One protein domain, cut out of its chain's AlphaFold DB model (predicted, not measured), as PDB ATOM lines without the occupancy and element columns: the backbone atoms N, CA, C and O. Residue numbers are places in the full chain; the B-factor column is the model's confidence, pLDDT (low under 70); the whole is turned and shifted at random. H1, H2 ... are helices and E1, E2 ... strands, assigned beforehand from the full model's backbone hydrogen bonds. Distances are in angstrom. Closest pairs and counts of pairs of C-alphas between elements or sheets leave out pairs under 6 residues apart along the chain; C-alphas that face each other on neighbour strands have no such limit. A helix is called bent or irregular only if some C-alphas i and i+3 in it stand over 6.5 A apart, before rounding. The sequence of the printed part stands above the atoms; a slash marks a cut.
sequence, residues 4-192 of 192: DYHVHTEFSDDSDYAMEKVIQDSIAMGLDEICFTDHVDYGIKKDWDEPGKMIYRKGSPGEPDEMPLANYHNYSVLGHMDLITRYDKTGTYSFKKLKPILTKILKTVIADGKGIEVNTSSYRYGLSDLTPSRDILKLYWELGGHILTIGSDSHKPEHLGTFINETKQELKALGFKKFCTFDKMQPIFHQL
ATOM      1  N   ASP A   4     -46.975  60.035   3.460       98.69
ATOM      2  CA  ASP A   4     -46.982  58.589   3.217       98.69
ATOM      3  C   ASP A   4     -45.689  58.165   2.518       98.69
ATOM      4  O   ASP A   4     -45.419  58.575   1.390       98.69
ATOM      5  N   TYR A   5     -44.854  57.403   3.219       98.62
ATOM      6  CA  TYR A   5     -43.483  57.104   2.807       98.62
ATOM      7  C   TYR A   5     -43.262  55.655   2.349       98.62
ATOM      8  O   TYR A   5     -42.115  55.214   2.286       98.62
ATOM      9  N   HIS A   6     -44.348  54.940   2.034       98.75
ATOM     10  CA  HIS A   6     -44.310  53.619   1.403       98.75
ATOM     11  C   HIS A   6     -45.549  53.428   0.524       98.75
ATOM     12  O   HIS A   6     -46.626  53.071   1.011       98.75
ATOM     13  N   VAL A   7     -45.401  53.723  -0.766       98.69
ATOM     14  CA  VAL A   7     -46.497  53.818  -1.738       98.69
ATOM     15  C   VAL A   7     -46.089  53.104  -3.025       98.69
ATOM     16  O   VAL A   7     -45.072  53.459  -3.621       98.69
ATOM     17  N   HIS A   8     -46.897  52.140  -3.464       98.62
ATOM     18  CA  HIS A   8     -46.733  51.413  -4.724       98.62
ATOM     19  C   HIS A   8     -47.697  51.929  -5.791       98.62
ATOM     20  O   HIS A   8     -48.758  52.490  -5.491       98.62
ATOM     21  N   THR A   9     -47.303  51.724  -7.040       98.50
ATOM     22  CA  THR A   9     -48.016  52.094  -8.260       98.50
ATOM     23  C   THR A   9     -48.084  50.904  -9.214       98.50
ATOM     24  O   THR A   9     -47.559  49.834  -8.914       98.50
ATOM     25  N   GLU A  10     -48.639  51.088 -10.412       97.25
ATOM     26  CA  GLU A  10     -48.613  50.098 -11.497       97.25
ATOM     27  C   GLU A  10     -47.203  49.671 -11.957       97.25
ATOM     28  O   GLU A  10     -47.080  48.775 -12.792       97.25
ATOM     29  N   PHE A  11     -46.135  50.307 -11.454       96.62
ATOM     30  CA  PHE A  11     -44.757  49.854 -11.666       96.62
ATOM     31  C   PHE A  11     -44.326  48.730 -10.711       96.62
ATOM     32  O   PHE A  11     -43.322  48.072 -10.989       96.62
ATOM     33  N   SER A  12     -45.074  48.480  -9.633       95.12
ATOM     34  CA  SER A  12     -44.964  47.265  -8.819       95.12
ATOM     35  C   SER A  12     -45.793  46.139  -9.442       95.12
ATOM     36  O   SER A  12     -46.913  46.355  -9.898       95.12
ATOM     37  N   ASP A  13     -45.261  44.918  -9.465       92.06
ATOM     38  CA  ASP A  13     -45.886  43.757 -10.115       92.06
ATOM     39  C   ASP A  13     -47.167  43.258  -9.424       92.06
ATOM     40  O   ASP A  13     -47.948  42.508 -10.018       92.06
ATOM     41  N   ASP A  14     -47.414  43.701  -8.195       93.56
ATOM     42  CA  ASP A  14     -48.574  43.387  -7.365       93.56
ATOM     43  C   ASP A  14     -49.535  44.578  -7.154       93.56
ATOM     44  O   ASP A  14     -50.437  44.507  -6.310       93.56
ATOM     45  N   SER A  15     -49.405  45.653  -7.942       96.50
ATOM     46  CA  SER A  15     -50.318  46.801  -7.924       96.50
ATOM     47  C   SER A  15     -50.807  47.183  -9.324       96.50
ATOM     48  O   SER A  15     -50.100  47.084 -10.321       96.50
ATOM     49  N   ASP A  16     -52.057  47.638  -9.400       95.75
ATOM     50  CA  ASP A  16     -52.682  48.230 -10.586       95.75
ATOM     51  C   ASP A  16     -53.009  49.725 -10.383       95.75
ATOM     52  O   ASP A  16     -53.776  50.324 -11.145       95.75
ATOM     53  N   TYR A  17     -52.439  50.347  -9.346       97.94
ATOM     54  CA  TYR A  17     -52.776  51.704  -8.941       97.94
ATOM     55  C   TYR A  17     -51.983  52.751  -9.735       97.94
ATOM     56  O   TYR A  17     -50.860  53.088  -9.379       97.94
ATOM     57  N   ALA A  18     -52.608  53.302 -10.782       98.31
ATOM     58  CA  ALA A  18     -52.001  54.295 -11.675       98.31
ATOM     59  C   ALA A  18     -51.285  55.447 -10.929       98.31
ATOM     60  O   ALA A  18     -51.923  56.159 -10.152       98.31
ATOM     61  N   MET A  19     -50.010  55.717 -11.227       98.44
ATOM     62  CA  MET A  19     -49.162  56.704 -10.546       98.44
ATOM     63  C   MET A  19     -49.798  58.096 -10.553       98.44
ATOM     64  O   MET A  19     -49.839  58.778  -9.529       98.44
ATOM     65  N   GLU A  20     -50.351  58.514 -11.696       98.44
ATOM     66  CA  GLU A  20     -51.077  59.784 -11.802       98.44
ATOM     67  C   GLU A  20     -52.278  59.821 -10.848       98.44
ATOM     68  O   GLU A  20     -52.538  60.836 -10.196       98.44
ATOM     69  N   LYS A  21     -52.990  58.699 -10.719       98.56
ATOM     70  CA  LYS A  21     -54.140  58.589  -9.830       98.56
ATOM     71  C   LYS A  21     -53.718  58.636  -8.362       98.56
ATOM     72  O   LYS A  21     -54.386  59.323  -7.593       98.56
ATOM     73  N   VAL A  22     -52.588  58.026  -7.993       98.75
ATOM     74  CA  VAL A  22     -52.011  58.160  -6.643       98.75
ATOM     75  C   VAL A  22     -51.753  59.625  -6.298       98.75
ATOM     76  O   VAL A  22     -52.104  60.071  -5.206       98.75
ATOM     77  N   ILE A  23     -51.191  60.406  -7.228       98.69
ATOM     78  CA  ILE A  23     -50.943  61.844  -7.025       98.69
ATOM     79  C   ILE A  23     -52.267  62.596  -6.836       98.69
ATOM     80  O   ILE A  23     -52.409  63.364  -5.883       98.69
ATOM     81  N   GLN A  24     -53.245  62.371  -7.717       98.75
ATOM     82  CA  GLN A  24     -54.558  63.020  -7.641       98.75
ATOM     83  C   GLN A  24     -55.275  62.710  -6.319       98.75
ATOM     84  O   GLN A  24     -55.809  63.617  -5.678       98.75
ATOM     85  N   ASP A  25     -55.255  61.448  -5.891       98.62
ATOM     86  CA  ASP A  25     -55.879  61.012  -4.643       98.62
ATOM     87  C   ASP A  25     -55.130  61.563  -3.426       98.62
ATOM     88  O   ASP A  25     -55.761  62.064  -2.497       98.62
ATOM     89  N   SER A  26     -53.794  61.596  -3.462       98.56
ATOM     90  CA  SER A  26     -52.971  62.204  -2.406       98.56
ATOM     91  C   SER A  26     -53.322  63.676  -2.186       98.56
ATOM     92  O   SER A  26     -53.511  64.105  -1.044       98.56
ATOM     93  N   ILE A  27     -53.477  64.439  -3.275       98.56
ATOM     94  CA  ILE A  27     -53.906  65.843  -3.231       98.56
ATOM     95  C   ILE A  27     -55.324  65.950  -2.658       98.56
ATOM     96  O   ILE A  27     -55.558  66.742  -1.745       98.56
ATOM     97  N   ALA A  28     -56.267  65.139  -3.149       98.44
ATOM     98  CA  ALA A  28     -57.656  65.154  -2.687       98.44
ATOM     99  C   ALA A  28     -57.791  64.797  -1.194       98.44
ATOM    100  O   ALA A  28     -58.660  65.326  -0.500       98.44
ATOM    101  N   MET A  29     -56.914  63.931  -0.687       97.62
ATOM    102  CA  MET A  29     -56.857  63.525   0.717       97.62
ATOM    103  C   MET A  29     -56.121  64.528   1.614       97.62
ATOM    104  O   MET A  29     -56.157  64.368   2.837       97.62
ATOM    105  N   GLY A  30     -55.450  65.533   1.046       97.94
ATOM    106  CA  GLY A  30     -54.638  66.493   1.795       97.94
ATOM    107  C   GLY A  30     -53.378  65.869   2.402       97.94
ATOM    108  O   GLY A  30     -53.053  66.149   3.557       97.94
ATOM    109  N   LEU A  31     -52.711  64.966   1.674       98.38
ATOM    110  CA  LEU A  31     -51.340  64.566   1.995       98.38
ATOM    111  C   LEU A  31     -50.392  65.714   1.629       98.38
ATOM    112  O   LEU A  31     -50.486  66.279   0.542       98.38
ATOM    113  N   ASP A  32     -49.491  66.062   2.547       98.25
ATOM    114  CA  ASP A  32     -48.490  67.111   2.327       98.25
ATOM    115  C   ASP A  32     -47.337  66.602   1.446       98.25
ATOM    116  O   ASP A  32     -46.723  67.375   0.717       98.25
ATOM    117  N   GLU A  33     -47.026  65.303   1.531       98.62
ATOM    118  CA  GLU A  33     -45.920  64.664   0.817       98.62
ATOM    119  C   GLU A  33     -46.169  63.157   0.657       98.62
ATOM    120  O   GLU A  33     -46.732  62.517   1.548       98.62
ATOM    121  N   ILE A  34     -45.715  62.581  -0.455       98.56
ATOM    122  CA  ILE A  34     -45.679  61.131  -0.677       98.56
ATOM    123  C   ILE A  34     -44.304  60.715  -1.197       98.56
ATOM    124  O   ILE A  34     -43.627  61.504  -1.859       98.56
ATOM    125  N   CYS A  35     -43.912  59.473  -0.928       98.69
ATOM    126  CA  CYS A  35     -42.736  58.841  -1.519       98.69
ATOM    127  C   CYS A  35     -43.159  57.551  -2.227       98.69
ATOM    128  O   CYS A  35     -43.629  56.622  -1.571       98.69
ATOM    129  N   PHE A  36     -42.982  57.495  -3.549       98.69
ATOM    130  CA  PHE A  36     -43.138  56.253  -4.305       98.69
ATOM    131  C   PHE A  36     -41.966  55.315  -4.017       98.69
ATOM    132  O   PHE A  36     -40.803  55.717  -4.099       98.69
ATOM    133  N   THR A  37     -42.277  54.067  -3.686       98.19
ATOM    134  CA  THR A  37     -41.318  53.037  -3.269       98.19
ATOM    135  C   THR A  37     -41.669  51.702  -3.918       98.19
ATOM    136  O   THR A  37     -41.791  50.691  -3.232       98.19
ATOM    137  N   ASP A  38     -41.876  51.724  -5.238       97.81
ATOM    138  CA  ASP A  38     -42.200  50.533  -6.022       97.81
ATOM    139  C   ASP A  38     -41.177  49.401  -5.846       97.81
ATOM    140  O   ASP A  38     -39.990  49.644  -5.592       97.81
ATOM    141  N   HIS A  39     -41.645  48.159  -5.995       95.00
ATOM    142  CA  HIS A  39     -40.826  46.970  -5.770       95.00
ATOM    143  C   HIS A  39     -39.646  46.896  -6.738       95.00
ATOM    144  O   HIS A  39     -39.761  47.118  -7.946       95.00
ATOM    145  N   VAL A  40     -38.491  46.515  -6.196       90.38
ATOM    146  CA  VAL A  40     -37.306  46.152  -6.972       90.38
ATOM    147  C   VAL A  40     -36.688  44.917  -6.332       90.38
ATOM    148  O   VAL A  40     -35.879  44.998  -5.403       90.38
ATOM    149  N   ASP A  41     -37.046  43.756  -6.872       84.69
ATOM    150  CA  ASP A  41     -36.606  42.457  -6.375       84.69
ATOM    151  C   ASP A  41     -35.775  41.722  -7.431       84.69
ATOM    152  O   ASP A  41     -36.270  41.242  -8.450       84.69
ATOM    153  N   TYR A  42     -34.464  41.630  -7.191       76.75
ATOM    154  CA  TYR A  42     -33.546  40.949  -8.103       76.75
ATOM    155  C   TYR A  42     -33.432  39.451  -7.788       76.75
ATOM    156  O   TYR A  42     -32.727  39.051  -6.860       76.75
ATOM    157  N   GLY A  43     -34.045  38.622  -8.634       65.12
ATOM    158  CA  GLY A  43     -33.868  37.166  -8.643       65.12
ATOM    159  C   GLY A  43     -34.606  36.414  -7.528       65.12
ATOM    160  O   GLY A  43     -35.344  36.987  -6.735       65.12
ATOM    161  N   ILE A  44     -34.408  35.092  -7.476       58.34
ATOM    162  CA  ILE A  44     -34.967  34.235  -6.420       58.34
ATOM    163  C   ILE A  44     -34.135  34.436  -5.150       58.34
ATOM    164  O   ILE A  44     -32.955  34.067  -5.110       58.34
ATOM    165  N   LYS A  45     -34.744  35.013  -4.111       59.66
ATOM    166  CA  LYS A  45     -34.134  35.108  -2.782       59.66
ATOM    167  C   LYS A  45     -34.179  33.722  -2.144       59.66
ATOM    168  O   LYS A  45     -35.252  33.226  -1.822       59.66
ATOM    169  N   LYS A  46     -33.014  33.086  -2.015       56.88
ATOM    170  CA  LYS A  46     -32.872  31.839  -1.258       56.88
ATOM    171  C   LYS A  46     -33.145  32.112   0.213       56.88
ATOM    172  O   LYS A  46     -32.624  33.094   0.748       56.88
ATOM    173  N   ASP A  47     -33.936  31.257   0.842       53.97
ATOM    174  CA  ASP A  47     -34.236  31.372   2.264       53.97
ATOM    175  C   ASP A  47     -32.983  31.131   3.127       53.97
ATOM    176  O   ASP A  47     -32.002  30.520   2.693       53.97
ATOM    177  N   TRP A  48     -32.984  31.636   4.363       52.34
ATOM    178  CA  TRP A  48     -31.816  31.553   5.259       52.34
ATOM    179  C   TRP A  48     -31.465  30.116   5.681       52.34
ATOM    180  O   TRP A  48     -30.344  29.873   6.136       52.34
ATOM    181  N   ASP A  49     -32.410  29.184   5.553       56.53
ATOM    182  CA  ASP A  49     -32.270  27.759   5.841       56.53
ATOM    183  C   ASP A  49     -32.172  26.892   4.573       56.53
ATOM    184  O   ASP A  49     -32.027  25.668   4.677       56.53
ATOM    185  N   GLU A  50     -32.170  27.498   3.378       63.28
ATOM    186  CA  GLU A  50     -31.889  26.752   2.156       63.28
ATOM    187  C   GLU A  50     -30.458  26.182   2.192       63.28
ATOM    188  O   GLU A  50     -29.492  26.904   2.471       63.28
ATOM    189  N   PRO A  51     -30.267  24.889   1.857       61.59
ATOM    190  CA  PRO A  51     -28.943  24.285   1.811       61.59
ATOM    191  C   PRO A  51     -28.032  25.017   0.812       61.59
ATOM    192  O   PRO A  51     -28.262  25.009  -0.399       61.59
ATOM    193  N   GLY A  52     -26.953  25.631   1.301       66.81
ATOM    194  CA  GLY A  52     -26.007  26.357   0.457       66.81
ATOM    195  C   GLY A  52     -25.032  27.226   1.247       66.81
ATOM    196  O   GLY A  52     -25.143  27.376   2.461       66.81
ATOM    197  N   LYS A  53     -24.036  27.793   0.557       64.75
ATOM    198  CA  LYS A  53     -23.164  28.825   1.136       64.75
ATOM    199  C   LYS A  53     -23.851  30.184   1.003       64.75
ATOM    200  O   LYS A  53     -24.425  30.467  -0.047       64.75
ATOM    201  N   MET A  54     -23.743  31.015   2.041       64.44
ATOM    202  CA  MET A  54     -24.136  32.425   1.982       64.44
ATOM    203  C   MET A  54     -23.509  33.070   0.743       64.44
ATOM    204  O   MET A  54     -22.341  32.815   0.444       64.44
ATOM    205  N   ILE A  55     -24.293  33.837  -0.011       68.56
ATOM    206  CA  ILE A  55     -23.814  34.464  -1.242       68.56
ATOM    207  C   ILE A  55     -23.142  35.789  -0.860       68.56
ATOM    208  O   ILE A  55     -23.695  36.579  -0.090       68.56
ATOM    209  N   TYR A  56     -21.939  36.020  -1.379       69.94
ATOM    210  CA  TYR A  56     -21.138  37.212  -1.116       69.94
ATOM    211  C   TYR A  56     -21.059  38.072  -2.380       69.94
ATOM    212  O   TYR A  56     -21.004  37.554  -3.497       69.94
ATOM    213  N   ARG A  57     -21.045  39.393  -2.201       72.06
ATOM    214  CA  ARG A  57     -20.645  40.363  -3.223       72.06
ATOM    215  C   ARG A  57     -19.201  40.791  -2.979       72.06
ATOM    216  O   ARG A  57     -18.706  40.725  -1.855       72.06
ATOM    217  N   LYS A  58     -18.547  41.312  -4.016       78.56
ATOM    218  CA  LYS A  58     -17.256  41.988  -3.855       78.56
ATOM    219  C   LYS A  58     -17.428  43.257  -3.000       78.56
ATOM    220  O   LYS A  58     -18.413  43.986  -3.172       78.56
ATOM    221  N   GLY A  59     -16.495  43.503  -2.086       73.69
ATOM    222  CA  GLY A  59     -16.435  44.726  -1.286       73.69
ATOM    223  C   GLY A  59     -16.210  45.981  -2.131       73.69
ATOM    224  O   GLY A  59     -15.526  45.944  -3.158       73.69
ATOM    225  N   SER A  60     -16.800  47.093  -1.700       71.94
ATOM    226  CA  SER A  60     -16.527  48.438  -2.221       71.94
ATOM    227  C   SER A  60     -15.301  49.049  -1.522       71.94
ATOM    228  O   SER A  60     -14.860  48.524  -0.499       71.94
ATOM    229  N   PRO A  61     -14.722  50.159  -2.024       81.44
ATOM    230  CA  PRO A  61     -13.603  50.819  -1.350       81.44
ATOM    231  C   PRO A  61     -13.919  51.134   0.122       81.44
ATOM    232  O   PRO A  61     -14.865  51.861   0.410       81.44
ATOM    233  N   GLY A  62     -13.117  50.586   1.041       73.69
ATOM    234  CA  GLY A  62     -13.308  50.720   2.493       73.69
ATOM    235  C   GLY A  62     -14.036  49.550   3.168       73.69
ATOM    236  O   GLY A  62     -14.088  49.511   4.395       73.69
ATOM    237  N   GLU A  63     -14.549  48.582   2.406       70.19
ATOM    238  CA  GLU A  63     -15.141  47.339   2.915       70.19
ATOM    239  C   GLU A  63     -14.151  46.152   2.795       70.19
ATOM    240  O   GLU A  63     -13.225  46.210   1.982       70.19
ATOM    241  N   PRO A  64     -14.330  45.060   3.569       79.19
ATOM    242  CA  PRO A  64     -13.666  43.772   3.321       79.19
ATOM    243  C   PRO A  64     -13.884  43.241   1.891       79.19
ATOM    244  O   PRO A  64     -14.933  43.487   1.301       79.19
ATOM    245  N   ASP A  65     -12.935  42.454   1.364       81.88
ATOM    246  CA  ASP A  65     -12.935  41.966  -0.034       81.88
ATOM    247  C   ASP A  65     -14.202  41.192  -0.434       81.88
ATOM    248  O   ASP A  65     -14.681  41.314  -1.567       81.88
ATOM    249  N   GLU A  66     -14.766  40.430   0.503       74.25
ATOM    250  CA  GLU A  66     -16.042  39.738   0.356       74.25
ATOM    251  C   GLU A  66     -17.015  40.246   1.415       74.25
ATOM    252  O   GLU A  66     -16.807  40.092   2.620       74.25
ATOM    253  N   MET A  67     -18.109  40.837   0.950       56.69
ATOM    254  CA  MET A  67     -19.209  41.269   1.797       56.69
ATOM    255  C   MET A  67     -20.352  40.280   1.626       56.69
ATOM    256  O   MET A  67     -20.759  40.036   0.487       56.69
ATOM    257  N   PRO A  68     -20.906  39.695   2.703       65.62
ATOM    258  CA  PRO A  68     -22.125  38.914   2.560       65.62
ATOM    259  C   PRO A  68     -23.182  39.810   1.913       65.62
ATOM    260  O   PRO A  68     -23.250  41.000   2.220       65.62
ATOM    261  N   LEU A  69     -24.043  39.259   1.055       60.59
ATOM    262  CA  LEU A  69     -25.174  40.008   0.477       60.59
ATOM    263  C   LEU A  69     -26.175  40.524   1.535       60.59
ATOM    264  O   LEU A  69     -27.144  41.186   1.188       60.59
ATOM    265  N   ALA A  70     -25.913  40.272   2.819       55.62
ATOM    266  CA  ALA A  70     -26.580  40.874   3.967       55.62
ATOM    267  C   ALA A  70     -26.001  42.241   4.405       55.62
ATOM    268  O   ALA A  70     -26.652  42.938   5.179       55.62
ATOM    269  N   ASN A  71     -24.810  42.646   3.937       64.44
ATOM    270  CA  ASN A  71     -24.189  43.928   4.288       64.44
ATOM    271  C   ASN A  71     -24.367  44.943   3.147       64.44
ATOM    272  O   ASN A  71     -23.598  44.982   2.175       64.44
ATOM    273  N   TYR A  72     -25.403  45.768   3.270       77.31
ATOM    274  CA  TYR A  72     -25.778  46.792   2.303       77.31
ATOM    275  C   TYR A  72     -26.066  48.099   3.037       77.31
ATOM    276  O   TYR A  72     -26.873  48.100   3.955       77.31
ATOM    277  N   HIS A  73     -25.430  49.201   2.637       84.00
ATOM    278  CA  HIS A  73     -25.560  50.501   3.315       84.00
ATOM    279  C   HIS A  73     -26.325  51.553   2.490       84.00
ATOM    280  O   HIS A  73     -26.643  52.633   2.997       84.00
ATOM    281  N   ASN A  74     -26.669  51.251   1.235       90.06
ATOM    282  CA  ASN A  74     -27.312  52.189   0.309       90.06
ATOM    283  C   ASN A  74     -28.846  52.141   0.415       90.06
ATOM    284  O   ASN A  74     -29.555  51.961  -0.572       90.06
ATOM    285  N   TYR A  75     -29.348  52.289   1.639       94.44
ATOM    286  CA  TYR A  75     -30.769  52.391   1.974       94.44
ATOM    287  C   TYR A  75     -30.988  53.521   2.990       94.44
ATOM    288  O   TYR A  75     -30.017  54.044   3.544       94.44
ATOM    289  N   SER A  76     -32.242  53.906   3.231       97.88
ATOM    290  CA  SER A  76     -32.599  54.917   4.242       97.88
ATOM    291  C   SER A  76     -33.238  54.304   5.487       97.88
ATOM    292  O   SER A  76     -32.852  54.641   6.607       97.88
ATOM    293  N   VAL A  77     -34.197  53.391   5.303       98.00
ATOM    294  CA  VAL A  77     -34.936  52.740   6.394       98.00
ATOM    295  C   VAL A  77     -35.106  51.245   6.139       98.00
ATOM    296  O   VAL A  77     -35.174  50.823   4.986       98.00
ATOM    297  N   LEU A  78     -35.185  50.444   7.204       96.81
ATOM    298  CA  LEU A  78     -35.675  49.066   7.110       96.81
ATOM    299  C   LEU A  78     -37.210  49.058   7.074       96.81
ATOM    300  O   LEU A  78     -37.839  49.509   8.033       96.81
ATOM    301  N   GLY A  79     -37.788  48.529   5.993       96.56
ATOM    302  CA  GLY A  79     -39.233  48.316   5.839       96.56
ATOM    303  C   GLY A  79     -39.752  47.190   6.735       96.56
ATOM    304  O   GLY A  79     -39.030  46.216   6.957       96.56
ATOM    305  N   HIS A  80     -40.974  47.351   7.264       95.31
ATOM    306  CA  HIS A  80     -41.769  46.356   8.014       95.31
ATOM    307  C   HIS A  80     -40.958  45.179   8.615       95.31
ATOM    308  O   HIS A  80     -41.083  44.026   8.203       95.31
ATOM    309  N   MET A  81     -40.069  45.461   9.576       93.75
ATOM    310  CA  MET A  81     -38.997  44.528   9.981       93.75
ATOM    311  C   MET A  81     -39.460  43.221  10.652       93.75
ATOM    312  O   MET A  81     -38.678  42.283  10.793       93.75
ATOM    313  N   ASP A  82     -40.715  43.153  11.082       94.25
ATOM    314  CA  ASP A  82     -41.382  41.965  11.617       94.25
ATOM    315  C   ASP A  82     -42.503  41.470  10.683       94.25
ATOM    316  O   ASP A  82     -43.476  40.866  11.139       94.25
ATOM    317  N   LEU A  83     -42.335  41.665   9.366       94.12
ATOM    318  CA  LEU A  83     -43.256  41.264   8.290       94.12
ATOM    319  C   LEU A  83     -43.823  39.850   8.452       94.12
ATOM    320  O   LEU A  83     -44.985  39.616   8.136       94.12
ATOM    321  N   ILE A  84     -43.019  38.913   8.966       92.31
ATOM    322  CA  ILE A  84     -43.422  37.517   9.180       92.31
ATOM    323  C   ILE A  84     -44.709  37.391  10.009       92.31
ATOM    324  O   ILE A  84     -45.485  36.463   9.801       92.31
ATOM    325  N   THR A  85     -44.996  38.363  10.883       92.94
ATOM    326  CA  THR A  85     -46.238  38.429  11.669       92.94
ATOM    327  C   THR A  85     -47.503  38.514  10.811       92.94
ATOM    328  O   THR A  85     -48.554  38.067  11.262       92.94
ATOM    329  N   ARG A  86     -47.413  39.006   9.564       93.25
ATOM    330  CA  ARG A  86     -48.525  39.000   8.593       93.25
ATOM    331  C   ARG A  86     -48.932  37.586   8.172       93.25
ATOM    332  O   ARG A  86     -50.085  37.371   7.807       93.25
ATOM    333  N   TYR A  87     -47.998  36.634   8.196       91.44
ATOM    334  CA  TYR A  87     -48.169  35.316   7.577       91.44
ATOM    335  C   TYR A  87     -48.045  34.144   8.558       91.44
ATOM    336  O   TYR A  87     -48.386  33.012   8.201       91.44
ATOM    337  N   ASP A  88     -47.575  34.385   9.785       90.44
ATOM    338  CA  ASP A  88     -47.365  33.339  10.783       90.44
ATOM    339  C   ASP A  88     -48.692  32.783  11.326       90.44
ATOM    340  O   ASP A  88     -49.321  33.322  12.238       90.44
ATOM    341  N   LYS A  89     -49.100  31.632  10.784       88.56
ATOM    342  CA  LYS A  89     -50.301  30.899  11.210       88.56
ATOM    343  C   LYS A  89     -50.151  30.229  12.579       88.56
ATOM    344  O   LYS A  89     -51.142  29.749  13.122       88.56
ATOM    345  N   THR A  90     -48.935  30.155  13.122       89.19
ATOM    346  CA  THR A  90     -48.655  29.556  14.437       89.19
ATOM    347  C   THR A  90     -48.805  30.558  15.584       89.19
ATOM    348  O   THR A  90     -48.872  30.156  16.748       89.19
ATOM    349  N   GLY A  91     -48.956  31.844  15.253       83.69
ATOM    350  CA  GLY A  91     -49.199  32.935  16.191       83.69
ATOM    351  C   GLY A  91     -47.945  33.743  16.518       83.69
ATOM    352  O   GLY A  91     -46.875  33.547  15.959       83.69
ATOM    353  N   THR A  92     -48.072  34.694  17.441       83.25
ATOM    354  CA  THR A  92     -46.980  35.622  17.767       83.25
ATOM    355  C   THR A  92     -45.822  34.924  18.477       83.25
ATOM    356  O   THR A  92     -45.995  34.347  19.557       83.25
ATOM    357  N   TYR A  93     -44.612  35.061  17.936       89.69
ATOM    358  CA  TYR A  93     -43.398  34.596  18.598       89.69
ATOM    359  C   TYR A  93     -42.958  35.554  19.718       89.69
ATOM    360  O   TYR A  93     -43.105  36.772  19.637       89.69
ATOM    361  N   SER A  94     -42.400  35.010  20.802       93.81
ATOM    362  CA  SER A  94     -42.088  35.792  22.006       93.81
ATOM    363  C   SER A  94     -41.042  36.887  21.754       93.81
ATOM    364  O   SER A  94     -39.879  36.584  21.471       93.81
ATOM    365  N   PHE A  95     -41.409  38.150  22.009       95.88
ATOM    366  CA  PHE A  95     -40.483  39.288  21.954       95.88
ATOM    367  C   PHE A  95     -39.233  39.069  22.815       95.88
ATOM    368  O   PHE A  95     -38.125  39.338  22.367       95.88
ATOM    369  N   LYS A  96     -39.359  38.492  24.020       97.50
ATOM    370  CA  LYS A  96     -38.206  38.202  24.896       97.50
ATOM    371  C   LYS A  96     -37.160  37.313  24.212       97.50
ATOM    372  O   LYS A  96     -35.968  37.505  24.437       97.50
ATOM    373  N   LYS A  97     -37.599  36.353  23.390       96.06
ATOM    374  CA  LYS A  97     -36.708  35.464  22.630       96.06
ATOM    375  C   LYS A  97     -36.082  36.172  21.426       96.06
ATOM    376  O   LYS A  97     -34.926  35.908  21.122       96.06
ATOM    377  N   LEU A  98     -36.812  37.087  20.782       95.56
ATOM    378  CA  LEU A  98     -36.320  37.875  19.642       95.56
ATOM    379  C   LEU A  98     -35.436  39.054  20.063       95.56
ATOM    380  O   LEU A  98     -34.562  39.472  19.308       95.56
ATOM    381  N   LYS A  99     -35.617  39.583  21.278       97.56
ATOM    382  CA  LYS A  99     -34.939  40.790  21.769       97.56
ATOM    383  C   LYS A  99     -33.420  40.769  21.542       97.56
ATOM    384  O   LYS A  99     -32.910  41.796  21.097       97.56
ATOM    385  N   PRO A 100     -32.673  39.667  21.770       95.50
ATOM    386  CA  PRO A 100     -31.234  39.640  21.504       95.50
ATOM    387  C   PRO A 100     -30.861  39.879  20.034       95.50
ATOM    388  O   PRO A 100     -29.923  40.631  19.775       95.50
ATOM    389  N   ILE A 101     -31.576  39.272  19.076       94.12
ATOM    390  CA  ILE A 101     -31.291  39.463  17.644       94.12
ATOM    391  C   ILE A 101     -31.797  40.823  17.155       94.12
ATOM    392  O   ILE A 101     -31.054  41.537  16.488       94.12
ATOM    393  N   LEU A 102     -32.986  41.248  17.594       96.75
ATOM    394  CA  LEU A 102     -33.531  42.579  17.305       96.75
ATOM    395  C   LEU A 102     -32.601  43.687  17.811       96.75
ATOM    396  O   LEU A 102     -32.330  44.638  17.092       96.75
ATOM    397  N   THR A 103     -32.035  43.537  19.012       97.25
ATOM    398  CA  THR A 103     -31.066  44.499  19.564       97.25
ATOM    399  C   THR A 103     -29.830  44.622  18.676       97.25
ATOM    400  O   THR A 103     -29.327  45.728  18.493       97.25
ATOM    401  N   LYS A 104     -29.324  43.508  18.126       93.94
ATOM    402  CA  LYS A 104     -28.181  43.535  17.202       93.94
ATOM    403  C   LYS A 104     -28.541  44.281  15.917       93.94
ATOM    404  O   LYS A 104     -27.815  45.194  15.553       93.94
ATOM    405  N   ILE A 105     -29.677  43.944  15.301       94.75
ATOM    406  CA  ILE A 105     -30.162  44.586  14.068       94.75
ATOM    407  C   ILE A 105     -30.331  46.093  14.279       94.75
ATOM    408  O   ILE A 105     -29.742  46.886  13.552       94.75
ATOM    409  N   LEU A 106     -31.076  46.498  15.310       98.00
ATOM    410  CA  LEU A 106     -31.367  47.907  15.573       98.00
ATOM    411  C   LEU A 106     -30.099  48.705  15.895       98.00
ATOM    412  O   LEU A 106     -29.962  49.827  15.422       98.00
ATOM    413  N   LYS A 107     -29.139  48.138  16.641       96.50
ATOM    414  CA  LYS A 107     -27.843  48.798  16.872       96.50
ATOM    415  C   LYS A 107     -27.066  49.020  15.579       96.50
ATOM    416  O   LYS A 107     -26.482  50.087  15.434       96.50
ATOM    417  N   THR A 108     -27.069  48.056  14.658       94.31
ATOM    418  CA  THR A 108     -26.433  48.215  13.342       94.31
ATOM    419  C   THR A 108     -27.115  49.317  12.534       94.31
ATOM    420  O   THR A 108     -26.445  50.237  12.089       94.31
ATOM    421  N   VAL A 109     -28.448  49.289  12.430       95.50
ATOM    422  CA  VAL A 109     -29.243  50.322  11.735       95.50
ATOM    423  C   VAL A 109     -28.932  51.719  12.276       95.50
ATOM    424  O   VAL A 109     -28.679  52.642  11.506       95.50
ATOM    425  N   ILE A 110     -28.906  51.870  13.603       97.25
ATOM    426  CA  ILE A 110     -28.605  53.147  14.263       97.25
ATOM    427  C   ILE A 110     -27.159  53.580  13.987       97.25
ATOM    428  O   ILE A 110     -26.929  54.744  13.665       97.25
ATOM    429  N   ALA A 111     -26.190  52.665  14.102       95.00
ATOM    430  CA  ALA A 111     -24.777  52.959  13.857       95.00
ATOM    431  C   ALA A 111     -24.508  53.386  12.403       95.00
ATOM    432  O   ALA A 111     -23.674  54.258  12.171       95.00
ATOM    433  N   ASP A 112     -25.265  52.841  11.452       93.56
ATOM    434  CA  ASP A 112     -25.191  53.177  10.027       93.56
ATOM    435  C   ASP A 112     -25.913  54.497   9.674       93.56
ATOM    436  O   ASP A 112     -25.975  54.884   8.503       93.56
ATOM    437  N   GLY A 113     -26.496  55.187  10.662       95.94
ATOM    438  CA  GLY A 113     -27.276  56.408  10.449       95.94
ATOM    439  C   GLY A 113     -28.590  56.163   9.700       95.94
ATOM    440  O   GLY A 113     -29.052  57.038   8.969       95.94
ATOM    441  N   LYS A 114     -29.169  54.965   9.839       97.12
ATOM    442  CA  LYS A 114     -30.396  54.528   9.159       97.12
ATOM    443  C   LYS A 114     -31.585  54.497  10.115       97.12
ATOM    444  O   LYS A 114     -31.447  54.572  11.339       97.12
ATOM    445  N   GLY A 115     -32.776  54.406   9.537       98.06
ATOM    446  CA  GLY A 115     -34.031  54.354  10.275       98.06
ATOM    447  C   GLY A 115     -34.785  53.041  10.158       98.06
ATOM    448  O   GLY A 115     -34.336  52.080   9.532       98.06
ATOM    449  N   ILE A 116     -35.976  53.038  10.742       98.62
ATOM    450  CA  ILE A 116     -36.978  51.992  10.546       98.62
ATOM    451  C   ILE A 116     -38.281  52.614  10.058       98.62
ATOM    452  O   ILE A 116     -38.599  53.763  10.366       98.62
ATOM    453  N   GLU A 117     -39.036  51.844   9.295       98.69
ATOM    454  CA  GLU A 117     -40.405  52.174   8.940       98.69
ATOM    455  C   GLU A 117     -41.374  51.800  10.070       98.69
ATOM    456  O   GLU A 117     -41.188  50.786  10.742       98.69
ATOM    457  N   VAL A 118     -42.459  52.568  10.203       98.62
ATOM    458  CA  VAL A 118     -43.719  52.114  10.804       98.62
ATOM    459  C   VAL A 118     -44.776  51.987   9.718       98.62
ATOM    460  O   VAL A 118     -45.288  52.975   9.192       98.62
ATOM    461  N   ASN A 119     -45.075  50.746   9.376       98.62
ATOM    462  CA  ASN A 119     -45.944  50.361   8.289       98.62
ATOM    463  C   ASN A 119     -47.382  50.210   8.796       98.62
ATOM    464  O   ASN A 119     -47.662  49.397   9.683       98.62
ATOM    465  N   THR A 120     -48.308  50.979   8.233       98.44
ATOM    466  CA  THR A 120     -49.703  51.020   8.681       98.44
ATOM    467  C   THR A 120     -50.576  49.938   8.042       98.44
ATOM    468  O   THR A 120     -51.744  49.784   8.399       98.44
ATOM    469  N   SER A 121     -50.037  49.099   7.156       97.50
ATOM    470  CA  SER A 121     -50.796  47.952   6.646       97.50
ATOM    471  C   SER A 121     -51.170  46.939   7.729       97.50
ATOM    472  O   SER A 121     -52.075  46.139   7.501       97.50
ATOM    473  N   SER A 122     -50.554  46.981   8.917       96.31
ATOM    474  CA  SER A 122     -50.932  46.122  10.044       96.31
ATOM    475  C   SER A 122     -52.437  46.190  10.346       96.31
ATOM    476  O   SER A 122     -53.059  45.160  10.602       96.31
ATOM    477  N   TYR A 123     -53.048  47.371  10.197       96.31
ATOM    478  CA  TYR A 123     -54.493  47.572  10.325       96.31
ATOM    479  C   TYR A 123     -55.283  46.842   9.229       96.31
ATOM    480  O   TYR A 123     -56.290  46.197   9.516       96.31
ATOM    481  N   ARG A 124     -54.807  46.894   7.978       95.44
ATOM    482  CA  ARG A 124     -55.409  46.202   6.824       95.44
ATOM    483  C   ARG A 124     -55.323  44.680   6.958       95.44
ATOM    484  O   ARG A 124     -56.273  43.986   6.610       95.44
ATOM    485  N   TYR A 125     -54.213  44.168   7.485       94.44
ATOM    486  CA  TYR A 125     -54.009  42.739   7.745       94.44
ATOM    487  C   TYR A 125     -54.665  42.253   9.049       94.44
ATOM    488  O   TYR A 125     -54.603  41.061   9.346       94.44
ATOM    489  N   GLY A 126     -55.301  43.138   9.826       94.31
ATOM    490  CA  GLY A 126     -55.959  42.774  11.082       94.31
ATOM    491  C   GLY A 126     -54.990  42.284  12.161       94.31
ATOM    492  O   GLY A 126     -55.365  41.454  12.990       94.31
ATOM    493  N   LEU A 127     -53.742  42.760  12.139       94.25
ATOM    494  CA  LEU A 127     -52.744  42.390  13.139       94.25
ATOM    495  C   LEU A 127     -53.100  42.999  14.497       94.25
ATOM    496  O   LEU A 127     -53.681  44.079  14.593       94.25
ATOM    497  N   SER A 128     -52.722  42.305  15.568       92.50
ATOM    498  CA  SER A 128     -52.993  42.746  16.940       92.50
ATOM    499  C   SER A 128     -52.107  43.907  17.408       92.50
ATOM    500  O   SER A 128     -52.398  44.512  18.440       92.50
ATOM    501  N   ASP A 129     -51.037  44.225  16.676       95.75
ATOM    502  CA  ASP A 129     -50.077  45.281  17.005       95.75
ATOM    503  C   ASP A 129     -49.635  46.049  15.738       95.75
ATOM    504  O   ASP A 129     -50.034  45.723  14.619       95.75
ATOM    505  N   LEU A 130     -48.839  47.104  15.921       96.88
ATOM    506  CA  LEU A 130     -48.179  47.840  14.841       96.88
ATOM    507  C   LEU A 130     -47.129  46.970  14.134       96.88
ATOM    508  O   LEU A 130     -46.701  45.942  14.655       96.88
ATOM    509  N   THR A 131     -46.675  47.420  12.965       96.69
ATOM    510  CA  THR A 131     -45.551  46.823  12.235       96.69
ATOM    511  C   THR A 131     -44.462  47.893  12.053       96.69
ATOM    512  O   THR A 131     -44.624  48.769  11.211       96.69
ATOM    513  N   PRO A 132     -43.361  47.875  12.825       97.62
ATOM    514  CA  PRO A 132     -43.055  46.889  13.842       97.62
ATOM    515  C   PRO A 132     -43.858  47.041  15.128       97.62
ATOM    516  O   PRO A 132     -44.369  48.119  15.438       97.62
ATOM    517  N   SER A 133     -43.930  45.946  15.890       97.25
ATOM    518  CA  SER A 133     -44.629  45.890  17.179       97.25
ATOM    519  C   SER A 133     -44.182  46.992  18.138       97.25
ATOM    520  O   SER A 133     -43.034  47.459  18.120       97.25
ATOM    521  N   ARG A 134     -45.071  47.385  19.057       97.88
ATOM    522  CA  ARG A 134     -44.782  48.447  20.037       97.88
ATOM    523  C   ARG A 134     -43.553  48.139  20.894       97.88
ATOM    524  O   ARG A 134     -42.841  49.061  21.284       97.88
ATOM    525  N   ASP A 135     -43.269  46.869  21.172       97.94
ATOM    526  CA  ASP A 135     -42.075  46.461  21.922       97.94
ATOM    527  C   ASP A 135     -40.774  46.655  21.126       97.94
ATOM    528  O   ASP A 135     -39.756  47.058  21.697       97.94
ATOM    529  N   ILE A 136     -40.802  46.444  19.807       98.25
ATOM    530  CA  ILE A 136     -39.672  46.761  18.924       98.25
ATOM    531  C   ILE A 136     -39.467  48.276  18.850       98.25
ATOM    532  O   ILE A 136     -38.331  48.733  18.959       98.25
ATOM    533  N   LEU A 137     -40.543  49.060  18.731       98.56
ATOM    534  CA  LEU A 137     -40.464  50.525  18.714       98.56
ATOM    535  C   LEU A 137     -39.866  51.084  20.010       98.56
ATOM    536  O   LEU A 137     -38.981  51.939  19.958       98.56
ATOM    537  N   LYS A 138     -40.285  50.564  21.171       98.38
ATOM    538  CA  LYS A 138     -39.687  50.922  22.468       98.38
ATOM    539  C   LYS A 138     -38.206  50.565  22.517       98.38
ATOM    540  O   LYS A 138     -37.402  51.396  22.918       98.38
ATOM    541  N   LEU A 139     -37.834  49.364  22.067       98.62
ATOM    542  CA  LEU A 139     -36.432  48.948  22.015       98.62
ATOM    543  C   LEU A 139     -35.600  49.853  21.095       98.62
ATOM    544  O   LEU A 139     -34.495  50.236  21.465       98.62
ATOM    545  N   TYR A 140     -36.115  50.213  19.917       98.56
ATOM    546  CA  TYR A 140     -35.441  51.134  18.999       98.56
ATOM    547  C   TYR A 140     -35.192  52.492  19.661       98.56
ATOM    548  O   TYR A 140     -34.067  52.991  19.627       98.56
ATOM    549  N   TRP A 141     -36.206  53.039  20.335       97.62
ATOM    550  CA  TRP A 141     -36.097  54.288  21.085       97.62
ATOM    551  C   TRP A 141     -35.082  54.201  22.238       97.62
ATOM    552  O   TRP A 141     -34.201  55.054  22.344       97.62
ATOM    553  N   GLU A 142     -35.137  53.142  23.055       97.94
ATOM    554  CA  GLU A 142     -34.198  52.888  24.163       97.94
ATOM    555  C   GLU A 142     -32.737  52.791  23.693       97.94
ATOM    556  O   GLU A 142     -31.816  53.146  24.429       97.94
ATOM    557  N   LEU A 143     -32.513  52.318  22.465       98.31
ATOM    558  CA  LEU A 143     -31.189  52.201  21.851       98.31
ATOM    559  C   LEU A 143     -30.693  53.505  21.196       98.31
ATOM    560  O   LEU A 143     -29.575  53.523  20.684       98.31
ATOM    561  N   GLY A 144     -31.483  54.585  21.222       97.38
ATOM    562  CA  GLY A 144     -31.140  55.889  20.633       97.38
ATOM    563  C   GLY A 144     -31.630  56.093  19.194       97.38
ATOM    564  O   GLY A 144     -31.251  57.064  18.533       97.38
ATOM    565  N   GLY A 145     -32.476  55.191  18.699       97.62
ATOM    566  CA  GLY A 145     -33.098  55.282  17.387       97.62
ATOM    567  C   GLY A 145     -34.102  56.430  17.286       97.62
ATOM    568  O   GLY A 145     -34.933  56.629  18.171       97.62
ATOM    569  N   HIS A 146     -34.022  57.199  16.201       96.19
ATOM    570  CA  HIS A 146     -34.836  58.404  16.010       96.19
ATOM    571  C   HIS A 146     -35.209  58.700  14.548       96.19
ATOM    572  O   HIS A 146     -35.997  59.614  14.307       96.19
ATOM    573  N   ILE A 147     -34.678  57.946  13.578       98.50
ATOM    574  CA  ILE A 147     -35.055  58.071  12.167       98.50
ATOM    575  C   ILE A 147     -36.209  57.103  11.919       98.50
ATOM    576  O   ILE A 147     -36.031  55.886  11.967       98.50
ATOM    577  N   LEU A 148     -37.399  57.650  11.697       98.19
ATOM    578  CA  LEU A 148     -38.629  56.872  11.613       98.19
ATOM    579  C   LEU A 148     -39.533  57.417  10.513       98.19
ATOM    580  O   LEU A 148     -39.909  58.585  10.572       98.19
ATOM    581  N   THR A 149     -39.885  56.590   9.533       98.75
ATOM    582  CA  THR A 149     -40.888  56.916   8.502       98.75
ATOM    583  C   THR A 149     -42.222  56.261   8.834       98.75
ATOM    584  O   THR A 149     -42.283  55.332   9.639       98.75
ATOM    585  N   ILE A 150     -43.302  56.752   8.228       98.81
ATOM    586  CA  ILE A 150     -44.631  56.138   8.312       98.81
ATOM    587  C   ILE A 150     -45.092  55.871   6.883       98.81
ATOM    588  O   ILE A 150     -45.036  56.784   6.058       98.81
ATOM    589  N   GLY A 151     -45.523  54.649   6.591       98.62
ATOM    590  CA  GLY A 151     -45.891  54.230   5.238       98.62
ATOM    591  C   GLY A 151     -47.113  53.322   5.228       98.62
ATOM    592  O   GLY A 151     -47.271  52.507   6.137       98.62
ATOM    593  N   SER A 152     -47.996  53.473   4.240       98.44
ATOM    594  CA  SER A 152     -49.242  52.696   4.159       98.44
ATOM    595  C   SER A 152     -49.130  51.374   3.409       98.44
ATOM    596  O   SER A 152     -50.035  50.527   3.516       98.44
ATOM    597  N   ASP A 153     -48.019  51.175   2.690       98.31
ATOM    598  CA  ASP A 153     -47.789  49.992   1.859       98.31
ATOM    599  C   ASP A 153     -48.933  49.879   0.831       98.31
ATOM    600  O   ASP A 153     -49.640  48.863   0.720       98.31
ATOM    601  N   SER A 154     -49.263  51.020   0.206       97.81
ATOM    602  CA  SER A 154     -50.463  51.152  -0.616       97.81
ATOM    603  C   SER A 154     -50.260  50.543  -1.985       97.81
ATOM    604  O   SER A 154     -49.350  50.938  -2.694       97.81
ATOM    605  N   HIS A 155     -51.179  49.669  -2.372       97.81
ATOM    606  CA  HIS A 155     -51.221  49.025  -3.688       97.81
ATOM    607  C   HIS A 155     -52.541  49.315  -4.419       97.81
ATOM    608  O   HIS A 155     -52.742  48.852  -5.537       97.81
ATOM    609  N   LYS A 156     -53.463  50.027  -3.753       97.25
ATOM    610  CA  LYS A 156     -54.825  50.342  -4.194       97.25
ATOM    611  C   LYS A 156     -55.271  51.690  -3.617       97.25
ATOM    612  O   LYS A 156     -54.767  52.053  -2.545       97.25
ATOM    613  N   PRO A 157     -56.248  52.380  -4.238       97.81
ATOM    614  CA  PRO A 157     -56.762  53.660  -3.747       97.81
ATOM    615  C   PRO A 157     -57.177  53.652  -2.275       97.81
ATOM    616  O   PRO A 157     -56.835  54.557  -1.521       97.81
ATOM    617  N   GLU A 158     -57.856  52.600  -1.823       96.88
ATOM    618  CA  GLU A 158     -58.335  52.477  -0.445       96.88
ATOM    619  C   GLU A 158     -57.226  52.230   0.593       96.88
ATOM    620  O   GLU A 158     -57.499  52.288   1.790       96.88
ATOM    621  N   HIS A 159     -55.988  51.946   0.174       98.00
ATOM    622  CA  HIS A 159     -54.852  51.755   1.083       98.00
ATOM    623  C   HIS A 159     -54.095  53.061   1.354       98.00
ATOM    624  O   HIS A 159     -53.520  53.211   2.435       98.00
ATOM    625  N   LEU A 160     -54.085  53.981   0.386       98.56
ATOM    626  CA  LEU A 160     -53.276  55.196   0.407       98.56
ATOM    627  C   LEU A 160     -53.544  56.030   1.659       98.56
ATOM    628  O   LEU A 160     -54.688  56.323   2.008       98.56
ATOM    629  N   GLY A 161     -52.484  56.426   2.356       98.19
ATOM    630  CA  GLY A 161     -52.567  57.327   3.498       98.19
ATOM    631  C   GLY A 161     -53.338  56.794   4.710       98.19
ATOM    632  O   GLY A 161     -53.651  57.581   5.617       98.19
ATOM    633  N   THR A 162     -53.685  55.501   4.730       97.94
ATOM    634  CA  THR A 162     -54.498  54.896   5.792       97.94
ATOM    635  C   THR A 162     -53.734  54.828   7.109       97.94
ATOM    636  O   THR A 162     -52.546  54.517   7.156       97.94
ATOM    637  N   PHE A 163     -54.419  55.158   8.207       98.12
ATOM    638  CA  PHE A 163     -53.910  55.085   9.583       98.12
ATOM    639  C   PHE A 163     -52.619  55.872   9.891       98.12
ATOM    640  O   PHE A 163     -52.016  55.678  10.950       98.12
ATOM    641  N   ILE A 164     -52.178  56.789   9.018       98.38
ATOM    642  CA  ILE A 164     -50.976  57.607   9.257       98.38
ATOM    643  C   ILE A 164     -51.133  58.445  10.528       98.38
ATOM    644  O   ILE A 164     -50.243  58.463  11.375       98.38
ATOM    645  N   ASN A 165     -52.258  59.145  10.690       97.81
ATOM    646  CA  ASN A 165     -52.449  60.056  11.821       97.81
ATOM    647  C   ASN A 165     -52.595  59.302  13.147       97.81
ATOM    648  O   ASN A 165     -52.055  59.736  14.161       97.81
ATOM    649  N   GLU A 166     -53.283  58.171  13.125       97.88
ATOM    650  CA  GLU A 166     -53.448  57.235  14.231       97.88
ATOM    651  C   GLU A 166     -52.084  56.696  14.664       97.88
ATOM    652  O   GLU A 166     -51.724  56.785  15.838       97.88
ATOM    653  N   THR A 167     -51.265  56.271  13.702       98.31
ATOM    654  CA  THR A 167     -49.887  55.825  13.945       98.31
ATOM    655  C   THR A 167     -49.035  56.942  14.552       98.31
ATOM    656  O   THR A 167     -48.268  56.702  15.484       98.31
ATOM    657  N   LYS A 168     -49.209  58.202  14.124       98.50
ATOM    658  CA  LYS A 168     -48.543  59.345  14.776       98.50
ATOM    659  C   LYS A 168     -48.956  59.502  16.243       98.50
ATOM    660  O   LYS A 168     -48.104  59.851  17.059       98.50
ATOM    661  N   GLN A 169     -50.220  59.256  16.599       98.31
ATOM    662  CA  GLN A 169     -50.657  59.297  18.004       98.31
ATOM    663  C   GLN A 169     -50.030  58.168  18.826       98.31
ATOM    664  O   GLN A 169     -49.562  58.413  19.937       98.31
ATOM    665  N   GLU A 170     -49.946  56.963  18.267       98.00
ATOM    666  CA  GLU A 170     -49.261  55.832  18.902       98.00
ATOM    667  C   GLU A 170     -47.786  56.147  19.167       98.00
ATOM    668  O   GLU A 170     -47.291  55.971  20.280       98.00
ATOM    669  N   LEU A 171     -47.089  56.716  18.184       98.19
ATOM    670  CA  LEU A 171     -45.689  57.111  18.332       98.19
ATOM    671  C   LEU A 171     -45.495  58.181  19.414       98.19
ATOM    672  O   LEU A 171     -44.554  58.085  20.205       98.19
ATOM    673  N   LYS A 172     -46.408  59.156  19.519       97.88
ATOM    674  CA  LYS A 172     -46.406  60.133  20.626       97.88
ATOM    675  C   LYS A 172     -46.565  59.457  21.979       97.88
ATOM    676  O   LYS A 172     -45.837  59.805  22.910       97.88
ATOM    677  N   ALA A 173     -47.500  58.515  22.087       97.44
ATOM    678  CA  ALA A 173     -47.759  57.773  23.319       97.44
ATOM    679  C   ALA A 173     -46.552  56.916  23.738       97.44
ATOM    680  O   ALA A 173     -46.275  56.786  24.929       97.44
ATOM    681  N   LEU A 174     -45.789  56.404  22.769       96.31
ATOM    682  CA  LEU A 174     -44.529  55.687  22.993       96.31
ATOM    683  C   LEU A 174     -43.340  56.604  23.333       96.31
ATOM    684  O   LEU A 174     -42.281  56.107  23.706       96.31
ATOM    685  N   GLY A 175     -43.499  57.926  23.232       95.56
ATOM    686  CA  GLY A 175     -42.484  58.911  23.620       95.56
ATOM    687  C   GLY A 175     -41.707  59.538  22.462       95.56
ATOM    688  O   GLY A 175     -40.945  60.485  22.696       95.56
ATOM    689  N   PHE A 176     -41.932  59.102  21.218       97.75
ATOM    690  CA  PHE A 176     -41.339  59.747  20.050       97.75
ATOM    691  C   PHE A 176     -41.848  61.187  19.919       97.75
ATOM    692  O   PHE A 176     -43.006  61.503  20.200       97.75
ATOM    693  N   LYS A 177     -40.957  62.085  19.493       97.12
ATOM    694  CA  LYS A 177     -41.271  63.511  19.287       97.12
ATOM    695  C   LYS A 177     -41.304  63.903  17.820       97.12
ATOM    696  O   LYS A 177     -41.947  64.884  17.463       97.12
ATOM    697  N   LYS A 178     -40.601  63.146  16.983       98.19
ATOM    698  CA  LYS A 178     -40.428  63.440  15.570       98.19
ATOM    699  C   LYS A 178     -40.550  62.172  14.738       98.19
ATOM    700  O   LYS A 178     -40.273  61.084  15.237       98.19
ATOM    701  N   PHE A 179     -40.936  62.354  13.486       98.38
ATOM    702  CA  PHE A 179     -40.799  61.381  12.404       98.38
ATOM    703  C   PHE A 179     -40.023  62.043  11.256       98.38
ATOM    704  O   PHE A 179     -39.715  63.236  11.328       98.38
ATOM    705  N   CYS A 180     -39.666  61.281  10.233       97.69
ATOM    706  CA  CYS A 180     -38.825  61.727   9.132       97.69
ATOM    707  C   CYS A 180     -39.528  61.588   7.787       97.69
ATOM    708  O   CYS A 180     -40.227  60.607   7.540       97.69
ATOM    709  N   THR A 181     -39.241  62.544   6.915       98.56
ATOM    710  CA  THR A 181     -39.263  62.373   5.462       98.56
ATOM    711  C   THR A 181     -37.823  62.397   4.933       98.56
ATOM    712  O   THR A 181     -36.889  62.472   5.736       98.56
ATOM    713  N   PHE A 182     -37.595  62.287   3.622       98.56
ATOM    714  CA  PHE A 182     -36.251  62.280   3.039       98.56
ATOM    715  C   PHE A 182     -36.157  63.164   1.793       98.56
ATOM    716  O   PHE A 182     -36.986  63.074   0.897       98.56
ATOM    717  N   ASP A 183     -35.075  63.937   1.688       97.88
ATOM    718  CA  ASP A 183     -34.656  64.600   0.446       97.88
ATOM    719  C   ASP A 183     -33.260  64.103   0.075       97.88
ATOM    720  O   ASP A 183     -32.339  64.159   0.890       97.88
ATOM    721  N   LYS A 184     -33.094  63.565  -1.139       96.75
ATOM    722  CA  LYS A 184     -31.815  63.003  -1.627       96.75
ATOM    723  C   LYS A 184     -31.146  62.067  -0.607       96.75
ATOM    724  O   LYS A 184     -29.953  62.172  -0.325       96.75
ATOM    725  N   MET A 185     -31.941  61.154  -0.043       95.69
ATOM    726  CA  MET A 185     -31.537  60.195   0.998       95.69
ATOM    727  C   MET A 185     -31.072  60.820   2.330       95.69
ATOM    728  O   MET A 185     -30.558  60.103   3.185       95.69
ATOM    729  N   GLN A 186     -31.277  62.122   2.547       97.06
ATOM    730  CA  GLN A 186     -31.027  62.791   3.825       97.06
ATOM    731  C   GLN A 186     -32.334  62.950   4.613       97.06
ATOM    732  O   GLN A 186     -33.324  63.410   4.040       97.06
ATOM    733  N   PRO A 187     -32.371  62.585   5.907       98.00
ATOM    734  CA  PRO A 187     -33.589  62.671   6.702       98.00
ATOM    735  C   PRO A 187     -33.961  64.129   7.005       98.00
ATOM    736  O   PRO A 187     -33.136  64.920   7.467       98.00
ATOM    737  N   ILE A 188     -35.236  64.460   6.816       98.44
ATOM    738  CA  ILE A 188     -35.854  65.723   7.221       98.44
ATOM    739  C   ILE A 188     -36.807  65.427   8.373       98.44
ATOM    740  O   ILE A 188     -37.765  64.673   8.226       98.44
ATOM    741  N   PHE A 189     -36.545  66.021   9.535       98.31
ATOM    742  CA  PHE A 189     -37.306  65.740  10.747       98.31
ATOM    743  C   PHE A 189     -38.511  66.666  10.919       98.31
ATOM    744  O   PHE A 189     -38.376  67.890  10.921       98.31
ATOM    745  N   HIS A 190     -39.655  66.068  11.239       98.25
ATOM    746  CA  HIS A 190     -40.932  66.744  11.460       98.25
ATOM    747  C   HIS A 190     -41.482  66.415  12.835       98.25
ATOM    748  O   HIS A 190     -41.335  65.293  13.312       98.25
ATOM    749  N   GLN A 191     -42.147  67.375  13.473       97.81
ATOM    750  CA  GLN A 191     -42.829  67.111  14.738       97.81
ATOM    751  C   GLN A 191     -43.984  66.129  14.518       97.81
ATOM    752  O   GLN A 191     -44.746  66.247  13.546       97.81
ATOM    753  N   LEU A 192     -44.101  65.157  15.422       96.00
ATOM    754  CA  LEU A 192     -45.251  64.259  15.458       96.00
ATOM    755  C   LEU A 192     -46.511  65.037  15.826       96.00
ATOM    756  O   LEU A 192     -46.491  65.856  16.772       96.00
TER     757      LEU A 192
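Overview. This is residues 4 to 192 of the 192 residues of the protein "Histidinol-phosphatase" of Lachnospiraceae bacterium (UniProt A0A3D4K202). A core of short strands, with the parallel pairs E1 E2 and E5 E6 next to each other and the hairpin E7 E8 beside E6, has helices round it: H1 lies beside E2, H6 packs on E5 and E6, and H3 packs on H5, which is near E5. Far from this core the small hairpin E3 E4 hangs on two long links, and residues 47 to 53 stick out. The 189 printed residues include six named helices and eight named strands, in the order E1 H1 E2 E3 E4 H2 H3 E5 H4 H5 E6 H6 E7 E8. The class is mixed, with under half of the residues in named elements; the whole is compact, radius of gyration of the C-alphas 17.4 A, spans 50 by 38 by 36 A.

Along the chain. E1 is residues 4 to 7, with C-alpha 4 at (-46.982, 58.589, 3.217). H1 is residues 19 to 28, 14.3 A long, and E2 residues 33 to 36. E3 is residues 56 to 58 and E4 residues 66 to 68. H2 is residues 83 to 86. H3, residues 95 to 111, spans 22.3 A from C-alpha 95 at (-40.483, 39.288, 21.954), has a kink of 41 degrees near residue 102, and is only just irregular: C-alphas 97 and 100 are 7.0 A apart. E5 is residues 115 to 119, 12.7 A, H4 residues 121 to 124, H5 residues 134 to 142, 12.2 A, and E6 residues 148 to 151. H6 is residues 164 to 173, 14.4 A, E7 residues 178 to 183, 16.2 A, and E8 residues 186 to 191, 16.6 A, ending at (-42.829, 67.111, 14.738).

Arrangement. E1, H1, E2 form a strand-helix-strand unit, two parallel neighbour strands with a helix between, and its crossover is right-handed; N 35 and O 4 are 2.9 A apart. E5, H4, H5, E6 form another, also right-handed, with N 118 and O 149 at 2.8 A. The closest C-alphas of E1 and E6 are those of His 6 and Gly 151, 4.2 A; of E6 and E7, Leu 148 and Phe 179, 5.1 A. In the hairpin E7 and E8, N 181 and O 188 are 2.9 A apart; in the hairpin E3 and E4, N 57 and O 67 are 2.8 A apart. The closest C-alphas of E6 and H6 are those of Ile 150 and Ile 164, 6.6 A. H3 and H5 touch, closest at the C-alphas of Leu 106 and Tyr 140, 6.2 A, with a steep tilt of 44 degrees, the same way. H2 and H4 are close but not clearly touching, with the C-alphas of Arg 86 and Ser 122 7.7 A apart. In H1, H5 and H6 every O i to N i+4 pair is within hydrogen-bond range, in H3 11 of 13; H2 and H4 are too short for such a pair.

Size, cuts and confidence. The C-alphas farthest apart, those of Ala 28 and Asp 65, are 50.4 A apart. The printed part has no cut. The links E1 to H1, E2 to E3, E4 to H2 and E6 to H6 are long. The mean pLDDT of the printed part is 91.7, with residues 43 to 56 and 67 to 71 under 70.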